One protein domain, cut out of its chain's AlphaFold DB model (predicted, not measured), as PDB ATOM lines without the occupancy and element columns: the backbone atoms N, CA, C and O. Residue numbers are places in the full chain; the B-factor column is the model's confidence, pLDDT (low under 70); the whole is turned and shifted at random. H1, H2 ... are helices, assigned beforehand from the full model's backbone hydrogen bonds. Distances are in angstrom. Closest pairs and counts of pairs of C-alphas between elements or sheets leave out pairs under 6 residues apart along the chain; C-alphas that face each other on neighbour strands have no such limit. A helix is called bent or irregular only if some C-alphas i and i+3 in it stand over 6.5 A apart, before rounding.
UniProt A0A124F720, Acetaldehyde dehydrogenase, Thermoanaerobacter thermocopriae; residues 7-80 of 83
ATOM      1  N   ASP A   7     -45.339 -14.494  13.312       94.94
ATOM      2  CA  ASP A   7     -45.710 -15.625  12.466       94.94
ATOM      3  C   ASP A   7     -45.613 -15.273  10.976       94.94
ATOM      4  O   ASP A   7     -44.986 -16.008  10.215       94.94
ATOM      5  N   LEU A   8     -46.142 -14.117  10.562       96.00
ATOM      6  CA  LEU A   8     -46.048 -13.656   9.175       96.00
ATOM      7  C   LEU A   8     -44.594 -13.408   8.760       96.00
ATOM      8  O   LEU A   8     -44.202 -13.788   7.655       96.00
ATOM      9  N   VAL A   9     -43.779 -12.833   9.650       95.88
ATOM     10  CA  VAL A   9     -42.340 -12.642   9.403       95.88
ATOM     11  C   VAL A   9     -41.609 -13.975   9.283       95.88
ATOM     12  O   VAL A   9     -40.859 -14.158   8.329       95.88
ATOM     13  N   SER A  10     -41.860 -14.926  10.185       96.62
ATOM     14  CA  SER A  10     -41.236 -16.255  10.130       96.62
ATOM     15  C   SER A  10     -41.607 -17.016   8.849       96.62
ATOM     16  O   SER A  10     -40.742 -17.617   8.210       96.62
ATOM     17  N   ILE A  11     -42.869 -16.935   8.411       97.56
ATOM     18  CA  ILE A  11     -43.317 -17.530   7.142       97.56
ATOM     19  C   ILE A  11     -42.602 -16.882   5.955       97.56
ATOM     20  O   ILE A  11     -42.224 -17.578   5.008       97.56
ATOM     21  N   GLN A  12     -42.425 -15.561   5.982       98.00
ATOM     22  CA  GLN A  12     -41.740 -14.860   4.906       98.00
ATOM     23  C   GLN A  12     -40.252 -15.225   4.856       98.00
ATOM     24  O   GLN A  12     -39.752 -15.581   3.792       98.00
ATOM     25  N   GLU A  13     -39.575 -15.253   6.004       97.94
ATOM     26  CA  GLU A  13     -38.177 -15.678   6.104       97.94
ATOM     27  C   GLU A  13     -37.977 -17.110   5.587       97.94
ATOM     28  O   GLU A  13     -37.066 -17.365   4.797       97.94
ATOM     29  N   MET A  14     -38.870 -18.036   5.952       98.12
ATOM     30  CA  MET A  14     -38.856 -19.409   5.446       98.12
ATOM     31  C   MET A  14     -38.952 -19.452   3.913       98.12
ATOM     32  O   MET A  14     -38.182 -20.167   3.270       98.12
ATOM     33  N   ARG A  15     -39.873 -18.691   3.305       98.56
ATOM     34  CA  ARG A  15     -40.018 -18.631   1.837       98.56
ATOM     35  C   ARG A  15     -38.741 -18.127   1.173       98.56
ATOM     36  O   ARG A  15     -38.288 -18.713   0.188       98.56
ATOM     37  N   ASP A  16     -38.142 -17.083   1.732       98.56
ATOM     38  CA  ASP A  16     -36.922 -16.481   1.196       98.56
ATOM     39  C   ASP A  16     -35.707 -17.408   1.351       98.56
ATOM     40  O   ASP A  16     -34.841 -17.460   0.472       98.56
ATOM     41  N   LEU A  17     -35.637 -18.181   2.438       98.69
ATOM     42  CA  LEU A  17     -34.633 -19.231   2.628       98.69
ATOM     43  C   LEU A  17     -34.808 -20.371   1.621       98.69
ATOM     44  O   LEU A  17     -33.828 -20.763   0.991       98.69
ATOM     45  N   ILE A  18     -36.033 -20.862   1.413       98.69
ATOM     46  CA  ILE A  18     -36.310 -21.943   0.452       98.69
ATOM     47  C   ILE A  18     -35.941 -21.515  -0.970       98.69
ATOM     48  O   ILE A  18     -35.269 -22.264  -1.675       98.69
ATOM     49  N   ASN A  19     -36.318 -20.305  -1.389       98.69
ATOM     50  CA  ASN A  19     -35.987 -19.806  -2.725       98.69
ATOM     51  C   ASN A  19     -34.469 -19.747  -2.955       98.69
ATOM     52  O   ASN A  19     -33.984 -20.181  -4.002       98.69
ATOM     53  N   ARG A  20     -33.709 -19.271  -1.958       98.75
ATOM     54  CA  ARG A  20     -32.238 -19.258  -2.005       98.75
ATOM     55  C   ARG A  20     -31.651 -20.665  -2.010       98.75
ATOM     56  O   ARG A  20     -30.747 -20.930  -2.796       98.75
ATOM     57  N   ALA A  21     -32.180 -21.570  -1.190       98.62
ATOM     58  CA  ALA A  21     -31.725 -22.955  -1.125       98.62
ATOM     59  C   ALA A  21     -31.940 -23.688  -2.458       98.62
ATOM     60  O   ALA A  21     -31.041 -24.381  -2.919       98.62
ATOM     61  N   VAL A  22     -33.088 -23.493  -3.120       98.62
ATOM     62  CA  VAL A  22     -33.376 -24.090  -4.437       98.62
ATOM     63  C   VAL A  22     -32.430 -23.560  -5.515       98.62
ATOM     64  O   VAL A  22     -32.003 -24.325  -6.376       98.62
ATOM     65  N   ALA A  23     -32.093 -22.268  -5.492       98.56
ATOM     66  CA  ALA A  23     -31.113 -21.709  -6.420       98.56
ATOM     67  C   ALA A  23     -29.704 -22.276  -6.158       98.56
ATOM     68  O   ALA A  23     -29.095 -22.834  -7.068       98.56
ATOM     69  N   ALA A  24     -29.242 -22.233  -4.903       98.62
ATOM     70  CA  ALA A  24     -27.929 -22.737  -4.506       98.62
ATOM     71  C   ALA A  24     -27.765 -24.241  -4.774       98.62
ATOM     72  O   ALA A  24     -26.708 -24.683  -5.209       98.62
ATOM     73  N   GLN A  25     -28.820 -25.037  -4.571       98.69
ATOM     74  CA  GLN A  25     -28.789 -26.472  -4.841       98.69
ATOM     75  C   GLN A  25     -28.566 -26.771  -6.327       98.69
ATOM     76  O   GLN A  25     -27.850 -27.720  -6.638       98.69
ATOM     77  N   LYS A  26     -29.128 -25.971  -7.246       98.56
ATOM     78  CA  LYS A  26     -28.902 -26.148  -8.689       98.56
ATOM     79  C   LYS A  26     -27.446 -25.896  -9.071       98.56
ATOM     80  O   LYS A  26     -26.913 -26.627  -9.897       98.56
ATOM     81  N   GLU A  27     -26.822 -24.888  -8.466       98.56
ATOM     82  CA  GLU A  27     -25.397 -24.598  -8.664       98.56
ATOM     83  C   GLU A  27     -24.527 -25.711  -8.069       98.56
ATOM     84  O   GLU A  27     -23.666 -26.242  -8.762       98.56
ATOM     85  N   LEU A  28     -24.817 -26.141  -6.837       98.44
ATOM     86  CA  LEU A  28     -24.112 -27.240  -6.171       98.44
ATOM     87  C   LEU A  28     -24.207 -28.554  -6.965       98.44
ATOM     88  O   LEU A  28     -23.224 -29.276  -7.075       98.44
ATOM     89  N   ALA A  29     -25.371 -28.854  -7.550       98.38
ATOM     90  CA  ALA A  29     -25.593 -30.058  -8.353       98.38
ATOM     91  C   ALA A  29     -24.852 -30.057  -9.699       98.38
ATOM     92  O   ALA A  29     -24.732 -31.111 -10.320       98.38
ATOM     93  N   ALA A  30     -24.390 -28.895 -10.166       98.44
ATOM     94  CA  ALA A  30     -23.590 -28.775 -11.380       98.44
ATOM     95  C   ALA A  30     -22.081 -28.939 -11.123       98.44
ATOM     96  O   ALA A  30     -21.320 -29.036 -12.085       98.44
ATOM     97  N   LEU A  31     -21.650 -28.956  -9.856       98.56
ATOM     98  CA  LEU A  31     -20.245 -29.101  -9.488       98.56
ATOM     99  C   LEU A  31     -19.747 -30.538  -9.673       98.56
ATOM    100  O   LEU A  31     -20.492 -31.509  -9.528       98.56
ATOM    101  N   GLY A  32     -18.451 -30.668  -9.955       98.69
ATOM    102  CA  GLY A  32     -17.769 -31.956  -9.952       98.69
ATOM    103  C   GLY A  32     -17.488 -32.469  -8.536       98.69
ATOM    104  O   GLY A  32     -17.486 -31.708  -7.567       98.69
ATOM    105  N   GLN A  33     -17.171 -33.763  -8.419       98.38
ATOM    106  CA  GLN A  33     -16.878 -34.402  -7.130       98.38
ATOM    107  C   GLN A  33     -15.774 -33.668  -6.355       98.38
ATOM    108  O   GLN A  33     -15.966 -33.343  -5.191       98.38
ATOM    109  N   GLU A  34     -14.665 -33.306  -7.010       98.50
ATOM    110  CA  GLU A  34     -13.553 -32.618  -6.339       98.50
ATOM    111  C   GLU A  34     -13.945 -31.246  -5.765       98.50
ATOM    112  O   GLU A  34     -13.373 -30.790  -4.777       98.50
ATOM    113  N   GLU A  35     -14.890 -30.543  -6.392       98.62
ATOM    114  CA  GLU A  35     -15.393 -29.261  -5.891       98.62
ATOM    115  C   GLU A  35     -16.271 -29.462  -4.659       98.62
ATOM    116  O   GLU A  35     -16.113 -28.745  -3.668       98.62
ATOM    117  N   VAL A  36     -17.148 -30.465  -4.700       98.56
ATOM    118  CA  VAL A  36     -17.990 -30.857  -3.563       98.56
ATOM    119  C   VAL A  36     -17.131 -31.339  -2.391       98.56
ATOM    120  O   VAL A  36     -17.379 -30.941  -1.251       98.56
ATOM    121  N   ASP A  37     -16.078 -32.111  -2.657       98.38
ATOM    122  CA  ASP A  37     -15.127 -32.579  -1.645       98.38
ATOM    123  C   ASP A  37     -14.404 -31.401  -0.992       98.38
ATOM    124  O   ASP A  37     -14.316 -31.330   0.233       98.38
ATOM    125  N   ARG A  38     -13.953 -30.415  -1.784       98.50
ATOM    126  CA  ARG A  38     -13.334 -29.191  -1.249       98.50
ATOM    127  C   ARG A  38     -14.290 -28.407  -0.357       98.50
ATOM    128  O   ARG A  38     -13.879 -27.950   0.708       98.50
ATOM    129  N   ILE A  39     -15.550 -28.246  -0.763       98.38
ATOM    130  CA  ILE A  39     -16.565 -27.567   0.059       98.38
ATOM    131  C   ILE A  39     -16.751 -28.320   1.381       98.38
ATOM    132  O   ILE A  39     -16.686 -27.713   2.450       98.38
ATOM    133  N   THR A  40     -16.910 -29.641   1.307       98.25
ATOM    134  CA  THR A  40     -17.113 -30.503   2.478       98.25
ATOM    135  C   THR A  40     -15.915 -30.441   3.425       98.25
ATOM    136  O   THR A  40     -16.093 -30.218   4.620       98.25
ATOM    137  N   GLN A  41     -14.690 -30.520   2.903       98.12
ATOM    138  CA  GLN A  41     -13.467 -30.411   3.696       98.12
ATOM    139  C   GLN A  41     -13.393 -29.076   4.451       98.12
ATOM    140  O   GLN A  41     -13.067 -29.042   5.639       98.12
ATOM    141  N   VAL A  42     -13.723 -27.962   3.792       98.38
ATOM    142  CA  VAL A  42     -13.727 -26.637   4.432       98.38
ATOM    143  C   VAL A  42     -14.813 -26.544   5.511       98.38
ATOM    144  O   VAL A  42     -14.561 -25.974   6.575       98.38
ATOM    145  N   MET A  43     -15.994 -27.132   5.282       98.44
ATOM    146  CA  MET A  43     -17.063 -27.213   6.286       98.44
ATOM    147  C   MET A  43     -16.622 -28.000   7.526       98.44
ATOM    148  O   MET A  43     -16.867 -27.554   8.647       98.44
ATOM    149  N   VAL A  44     -15.924 -29.123   7.339       98.31
ATOM    150  CA  VAL A  44     -15.388 -29.951   8.430       98.31
ATOM    151  C   VAL A  44     -14.373 -29.176   9.262       98.31
ATOM    152  O   VAL A  44     -14.515 -29.097  10.480       98.31
ATOM    153  N   LEU A  45     -13.401 -28.521   8.621       98.31
ATOM    154  CA  LEU A  45     -12.394 -27.712   9.321       98.31
ATOM    155  C   LEU A  45     -13.024 -26.566  10.124       98.31
ATOM    156  O   LEU A  45     -12.600 -26.282  11.248       98.31
ATOM    157  N   ALA A  46     -14.048 -25.911   9.569       98.56
ATOM    158  CA  ALA A  46     -14.796 -24.879  10.279       98.56
ATOM    159  C   ALA A  46     -15.545 -25.454  11.493       98.56
ATOM    160  O   ALA A  46     -15.515 -24.854  12.568       98.56
ATOM    161  N   GLY A  47     -16.166 -26.625  11.334       98.25
ATOM    162  CA  GLY A  47     -16.870 -27.336  12.397       98.25
ATOM    163  C   GLY A  47     -15.954 -27.750  13.550       98.25
ATOM    164  O   GLY A  47     -16.258 -27.439  14.700       98.25
ATOM    165  N   ILE A  48     -14.792 -28.338  13.245       98.38
ATOM    166  CA  ILE A  48     -13.770 -28.706  14.241       98.38
ATOM    167  C   ILE A  48     -13.331 -27.471  15.030       98.38
ATOM    168  O   ILE A  48     -13.342 -27.471  16.260       98.38
ATOM    169  N   LYS A  49     -13.006 -26.375  14.331       98.56
ATOM    170  CA  LYS A  49     -12.575 -25.123  14.967       98.56
ATOM    171  C   LYS A  49     -13.650 -24.521  15.880       98.56
ATOM    172  O   LYS A  49     -13.309 -23.882  16.874       98.56
ATOM    173  N   ALA A  50     -14.927 -24.686  15.540       98.56
ATOM    174  CA  ALA A  50     -16.049 -24.119  16.285       98.56
ATOM    175  C   ALA A  50     -16.618 -25.054  17.369       98.56
ATOM    176  O   ALA A  50     -17.451 -24.604  18.160       98.56
ATOM    177  N   ALA A  51     -16.182 -26.319  17.429       98.56
ATOM    178  CA  ALA A  51     -16.810 -27.378  18.221       98.56
ATOM    179  C   ALA A  51     -17.022 -27.001  19.697       98.56
ATOM    180  O   ALA A  51     -18.140 -27.142  20.198       98.56
ATOM    181  N   GLY A  52     -15.991 -26.466  20.361       98.44
ATOM    182  CA  GLY A  52     -16.077 -26.008  21.752       98.44
ATOM    183  C   GLY A  52     -17.012 -24.808  21.927       98.44
ATOM    184  O   GLY A  52     -17.927 -24.849  22.746       98.44
ATOM    185  N   SER A  53     -16.870 -23.771  21.093       98.56
ATOM    186  CA  SER A  53     -17.703 -22.558  21.194       98.56
ATOM    187  C   SER A  53     -19.199 -22.825  20.974       98.56
ATOM    188  O   SER A  53     -20.045 -22.269  21.668       98.56
ATOM    189  N   LEU A  54     -19.541 -23.727  20.047       98.62
ATOM    190  CA  LEU A  54     -20.927 -24.134  19.813       98.62
ATOM    191  C   LEU A  54     -21.463 -25.010  20.951       98.62
ATOM    192  O   LEU A  54     -22.657 -24.978  21.245       98.62
ATOM    193  N   ALA A  55     -20.597 -25.789  21.600       98.75
ATOM    194  CA  ALA A  55     -20.967 -26.576  22.768       98.75
ATOM    195  C   ALA A  55     -21.305 -25.684  23.971       98.75
ATOM    196  O   ALA A  55     -22.319 -25.925  24.628       98.75
ATOM    197  N   GLU A  56     -20.498 -24.651  24.225       98.69
ATOM    198  CA  GLU A  56     -20.763 -23.640  25.254       98.69
ATOM    199  C   GLU A  56     -22.079 -22.909  24.985       98.69
ATOM    200  O   GLU A  56     -22.966 -22.945  25.839       98.69
ATOM    201  N   LEU A  57     -22.253 -22.367  23.771       98.62
ATOM    202  CA  LEU A  57     -23.475 -21.668  23.363       98.62
ATOM    203  C   LEU A  57     -24.723 -22.535  23.575       98.62
ATOM    204  O   LEU A  57     -25.718 -22.084  24.139       98.62
ATOM    205  N   ALA A  58     -24.665 -23.808  23.176       98.56
ATOM    206  CA  ALA A  58     -25.795 -24.713  23.320       98.56
ATOM    207  C   ALA A  58     -26.132 -25.025  24.788       98.56
ATOM    208  O   ALA A  58     -27.305 -25.222  25.109       98.56
ATOM    209  N   VAL A  59     -25.141 -25.132  25.683       98.56
ATOM    210  CA  VAL A  59     -25.410 -25.309  27.123       98.56
ATOM    211  C   VAL A  59     -25.959 -24.019  27.724       98.56
ATOM    212  O   VAL A  59     -26.921 -24.093  28.482       98.56
ATOM    213  N   GLU A  60     -25.393 -22.865  27.373       98.56
ATOM    214  CA  GLU A  60     -25.833 -21.556  27.866       98.56
ATOM    215  C   GLU A  60     -27.292 -21.268  27.489       98.56
ATOM    216  O   GLU A  60     -28.093 -20.917  28.351       98.56
ATOM    217  N   GLU A  61     -27.658 -21.481  26.223       98.56
ATOM    218  CA  GLU A  61     -29.002 -21.192  25.719       98.56
ATOM    219  C   GLU A  61     -30.059 -22.160  26.269       98.56
ATOM    220  O   GLU A  61     -31.166 -21.753  26.620       98.56
ATOM    221  N   THR A  62     -29.736 -23.455  26.342       98.25
ATOM    222  CA  THR A  62     -30.734 -24.488  26.672       98.25
ATOM    223  C   THR A  62     -30.747 -24.889  28.145       98.25
ATOM    224  O   THR A  62     -31.745 -25.429  28.620       98.25
ATOM    225  N   GLY A  63     -29.641 -24.689  28.868       98.12
ATOM    226  CA  GLY A  63     -29.425 -25.232  30.212       98.12
ATOM    227  C   GLY A  63     -29.252 -26.758  30.256       98.12
ATOM    228  O   GLY A  63     -29.326 -27.348  31.334       98.12
ATOM    229  N   LEU A  64     -29.062 -27.426  29.109       98.06
ATOM    230  CA  LEU A  64     -29.071 -28.889  29.003       98.06
ATOM    231  C   LEU A  64     -27.694 -29.480  28.686       98.06
ATOM    232  O   LEU A  64     -27.091 -29.154  27.663       98.06
ATOM    233  N   GLY A  65     -27.288 -30.493  29.456       97.50
ATOM    234  CA  GLY A  65     -26.112 -31.326  29.183       97.50
ATOM    235  C   GLY A  65     -24.796 -30.745  29.707       97.50
ATOM    236  O   GLY A  65     -24.787 -29.810  30.500       97.50
ATOM    237  N   ILE A  66     -23.679 -31.334  29.272       98.50
ATOM    238  CA  ILE A  66     -22.319 -30.962  29.687       98.50
ATOM    239  C   ILE A  66     -21.555 -30.468  28.455       98.50
ATOM    240  O   ILE A  66     -21.611 -31.107  27.404       98.50
ATOM    241  N   VAL A  67     -20.830 -29.350  28.583       98.44
ATOM    242  CA  VAL A  67     -20.087 -28.719  27.470       98.44
ATOM    243  C   VAL A  67     -19.153 -29.721  26.790       98.44
ATOM    244  O   VAL A  67     -19.242 -29.904  25.582       98.44
ATOM    245  N   LYS A  68     -18.337 -30.450  27.561       98.50
ATOM    246  CA  LYS A  68     -17.386 -31.440  27.027       98.50
ATOM    247  C   LYS A  68     -18.056 -32.545  26.200       98.50
ATOM    248  O   LYS A  68     -17.537 -32.946  25.158       98.50
ATOM    249  N   ASP A  69     -19.221 -33.020  26.636       98.56
ATOM    250  CA  ASP A  69     -19.968 -34.045  25.904       98.56
ATOM    251  C   ASP A  69     -20.521 -33.476  24.594       98.56
ATOM    252  O   ASP A  69     -20.491 -34.145  23.563       98.56
ATOM    253  N   LYS A  70     -21.001 -32.226  24.597       98.62
ATOM    254  CA  LYS A  70     -21.461 -31.556  23.373       98.62
ATOM    255  C   LYS A  70     -20.317 -31.239  22.415       98.62
ATOM    256  O   LYS A  70     -20.497 -31.425  21.219       98.62
ATOM    257  N   GLU A  71     -19.155 -30.826  22.913       98.62
ATOM    258  CA  GLU A  71     -17.954 -30.638  22.094       98.62
ATOM    259  C   GLU A  71     -17.559 -31.957  21.424       98.62
ATOM    260  O   GLU A  71     -17.356 -31.995  20.215       98.62
ATOM    261  N   THR A  72     -17.583 -33.062  22.174       98.50
ATOM    262  CA  THR A  72     -17.348 -34.404  21.622       98.50
ATOM    263  C   THR A  72     -18.380 -34.756  20.545       98.50
ATOM    264  O   THR A  72     -18.014 -35.246  19.483       98.50
ATOM    265  N   LYS A  73     -19.672 -34.465  20.763       98.38
ATOM    266  CA  LYS A  73     -20.718 -34.675  19.742       98.38
ATOM    267  C   LYS A  73     -20.497 -33.821  18.493       98.38
ATOM    268  O   LYS A  73     -20.746 -34.309  17.395       98.38
ATOM    269  N   ASN A  74     -20.039 -32.583  18.657       98.50
ATOM    270  CA  ASN A  74     -19.717 -31.693  17.546       98.50
ATOM    271  C   ASN A  74     -18.533 -32.242  16.741       98.50
ATOM    272  O   ASN A  74     -18.653 -32.356  15.528       98.50
ATOM    273  N   LEU A  75     -17.451 -32.668  17.406       98.38
ATOM    274  CA  LEU A  75     -16.293 -33.291  16.754       98.38
ATOM    275  C   LEU A  75     -16.668 -34.583  16.023       98.38
ATOM    276  O   LEU A  75     -16.251 -34.775  14.887       98.38
ATOM    277  N   VAL A  76     -17.519 -35.430  16.610       98.25
ATOM    278  CA  VAL A  76     -18.028 -36.626  15.919       98.25
ATOM    279  C   VAL A  76     -18.786 -36.243  14.648       98.25
ATOM    280  O   VAL A  76     -18.559 -36.839  13.600       98.25
ATOM    281  N   ALA A  77     -19.662 -35.238  14.718       97.62
ATOM    282  CA  ALA A  77     -20.454 -34.796  13.573       97.62
ATOM    283  C   ALA A  77     -19.623 -34.132  12.460       97.62
ATOM    284  O   ALA A  77     -20.124 -33.998  11.344       97.62
ATOM    285  N   THR A  78     -18.393 -33.700  12.752       96.75
ATOM    286  CA  THR A  78     -17.535 -32.989  11.799       96.75
ATOM    287  C   THR A  78     -16.347 -33.829  11.348       96.75
ATOM    288  O   THR A  78     -16.207 -34.078  10.162       96.75
ATOM    289  N   GLU A  79     -15.494 -34.258  12.274       96.12
ATOM    290  CA  GLU A  79     -14.251 -34.982  11.996       96.12
ATOM    291  C   GLU A  79     -14.537 -36.468  11.778       96.12
ATOM    292  O   GLU A  79     -14.297 -36.994  10.698       96.12
ATOM    293  N   SER A  80     -15.148 -37.134  12.761       96.00
ATOM    294  CA  SER A  80     -15.260 -38.600  12.746       96.00
ATOM    295  C   SER A  80     -16.205 -39.163  11.684       96.00
ATOM    296  O   SER A  80     -16.063 -40.323  11.323       96.00
TER     297      SER A  80
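Overview. This is residues 7 to 80 of the 83 residues of the protein "Acetaldehyde dehydrogenase" of Thermoanaerobacter thermocopriae (UniProt A0A124F720). An open, flat C of helices: the long helix H1 sticks out as a free arm with residues 7 to 27, the arm H2a of the bent helix H2 starts near the end of H1 and makes the back of the C, and the arm H2b turns off at the other end. The last helix, H3, folds back and packs on both arms of H2 around the bend, while the space between H1 and H2b stays empty. The printed part has 74 residues with three named helices, H1, H2 and H3 in that order, and no named strand; the class is all helix. It is only just loose, close to extended, with a radius of gyration of the C-alphas of 16.5 A, and it spans 41 by 40 by 13 A.

Arrangement. Start with H1, residues 7 to 28, and go on to H2, residues 33 to 62. By its hydrogen bonds H2 was assigned as one helix, but it is bent: C-alphas 49 and 52 are 7.7 A apart, and its arms are H2a, residues 33 to 49, and H2b, residues 52 to 62. The arms stand at a steep tilt of 68 degrees, only just short of about perpendicular. H1 and H2a are close but not clearly touching; look at their closest C-alphas, those of Leu 28 and Val 36, 7.6 A apart. These two run opposite ways at a steep tilt of 47 degrees. Next comes H3, residues 67 to 80, which touches H2a at a shallow tilt of 16 degrees, opposite ways. H2a touches H3 with residues 43 to 48 alone, and H3 touches H2a with residues 74 to 79 alone; their closest C-alphas, those of Val 44 and Thr 78, are 5.0 A apart. H3 also touches H2b, at a steep tilt of 52 degrees, opposite ways, with the C-alphas of Gly 52 and Glu 71 closest at 5.0 A. H1 is apart from H2b and from H3. In H1, H2a and H2b every O i to N i+4 pair is within hydrogen-bond range; in H3 it is 9 of 10.

Along the chain. Find C-alpha 7 at (-45.710, -15.625, 12.466); from there H1 runs 30.8 A to C-alpha 28. H2a begins at C-alpha 33, at (-16.878, -34.402, -7.130), and runs 24.3 A to C-alpha 49. H2b covers 15.5 A from C-alpha 52 to C-alpha 62. H3 runs 18.4 A from C-alpha 67 to C-alpha 80, at (-15.260, -38.600, 12.746); it is neither bent nor irregular, but only just: C-alphas 77 and 80 are 6.5 A apart.

Size, cuts and confidence. The two C-alphas farthest apart are those of Gly 32 and Gly 63, 42.4 A. The printed part has no cut, and the links H1 to H2 and H2 to H3 are tight, four residues each. The mean pLDDT of the printed part is 98.2, and no printed residue is under 70.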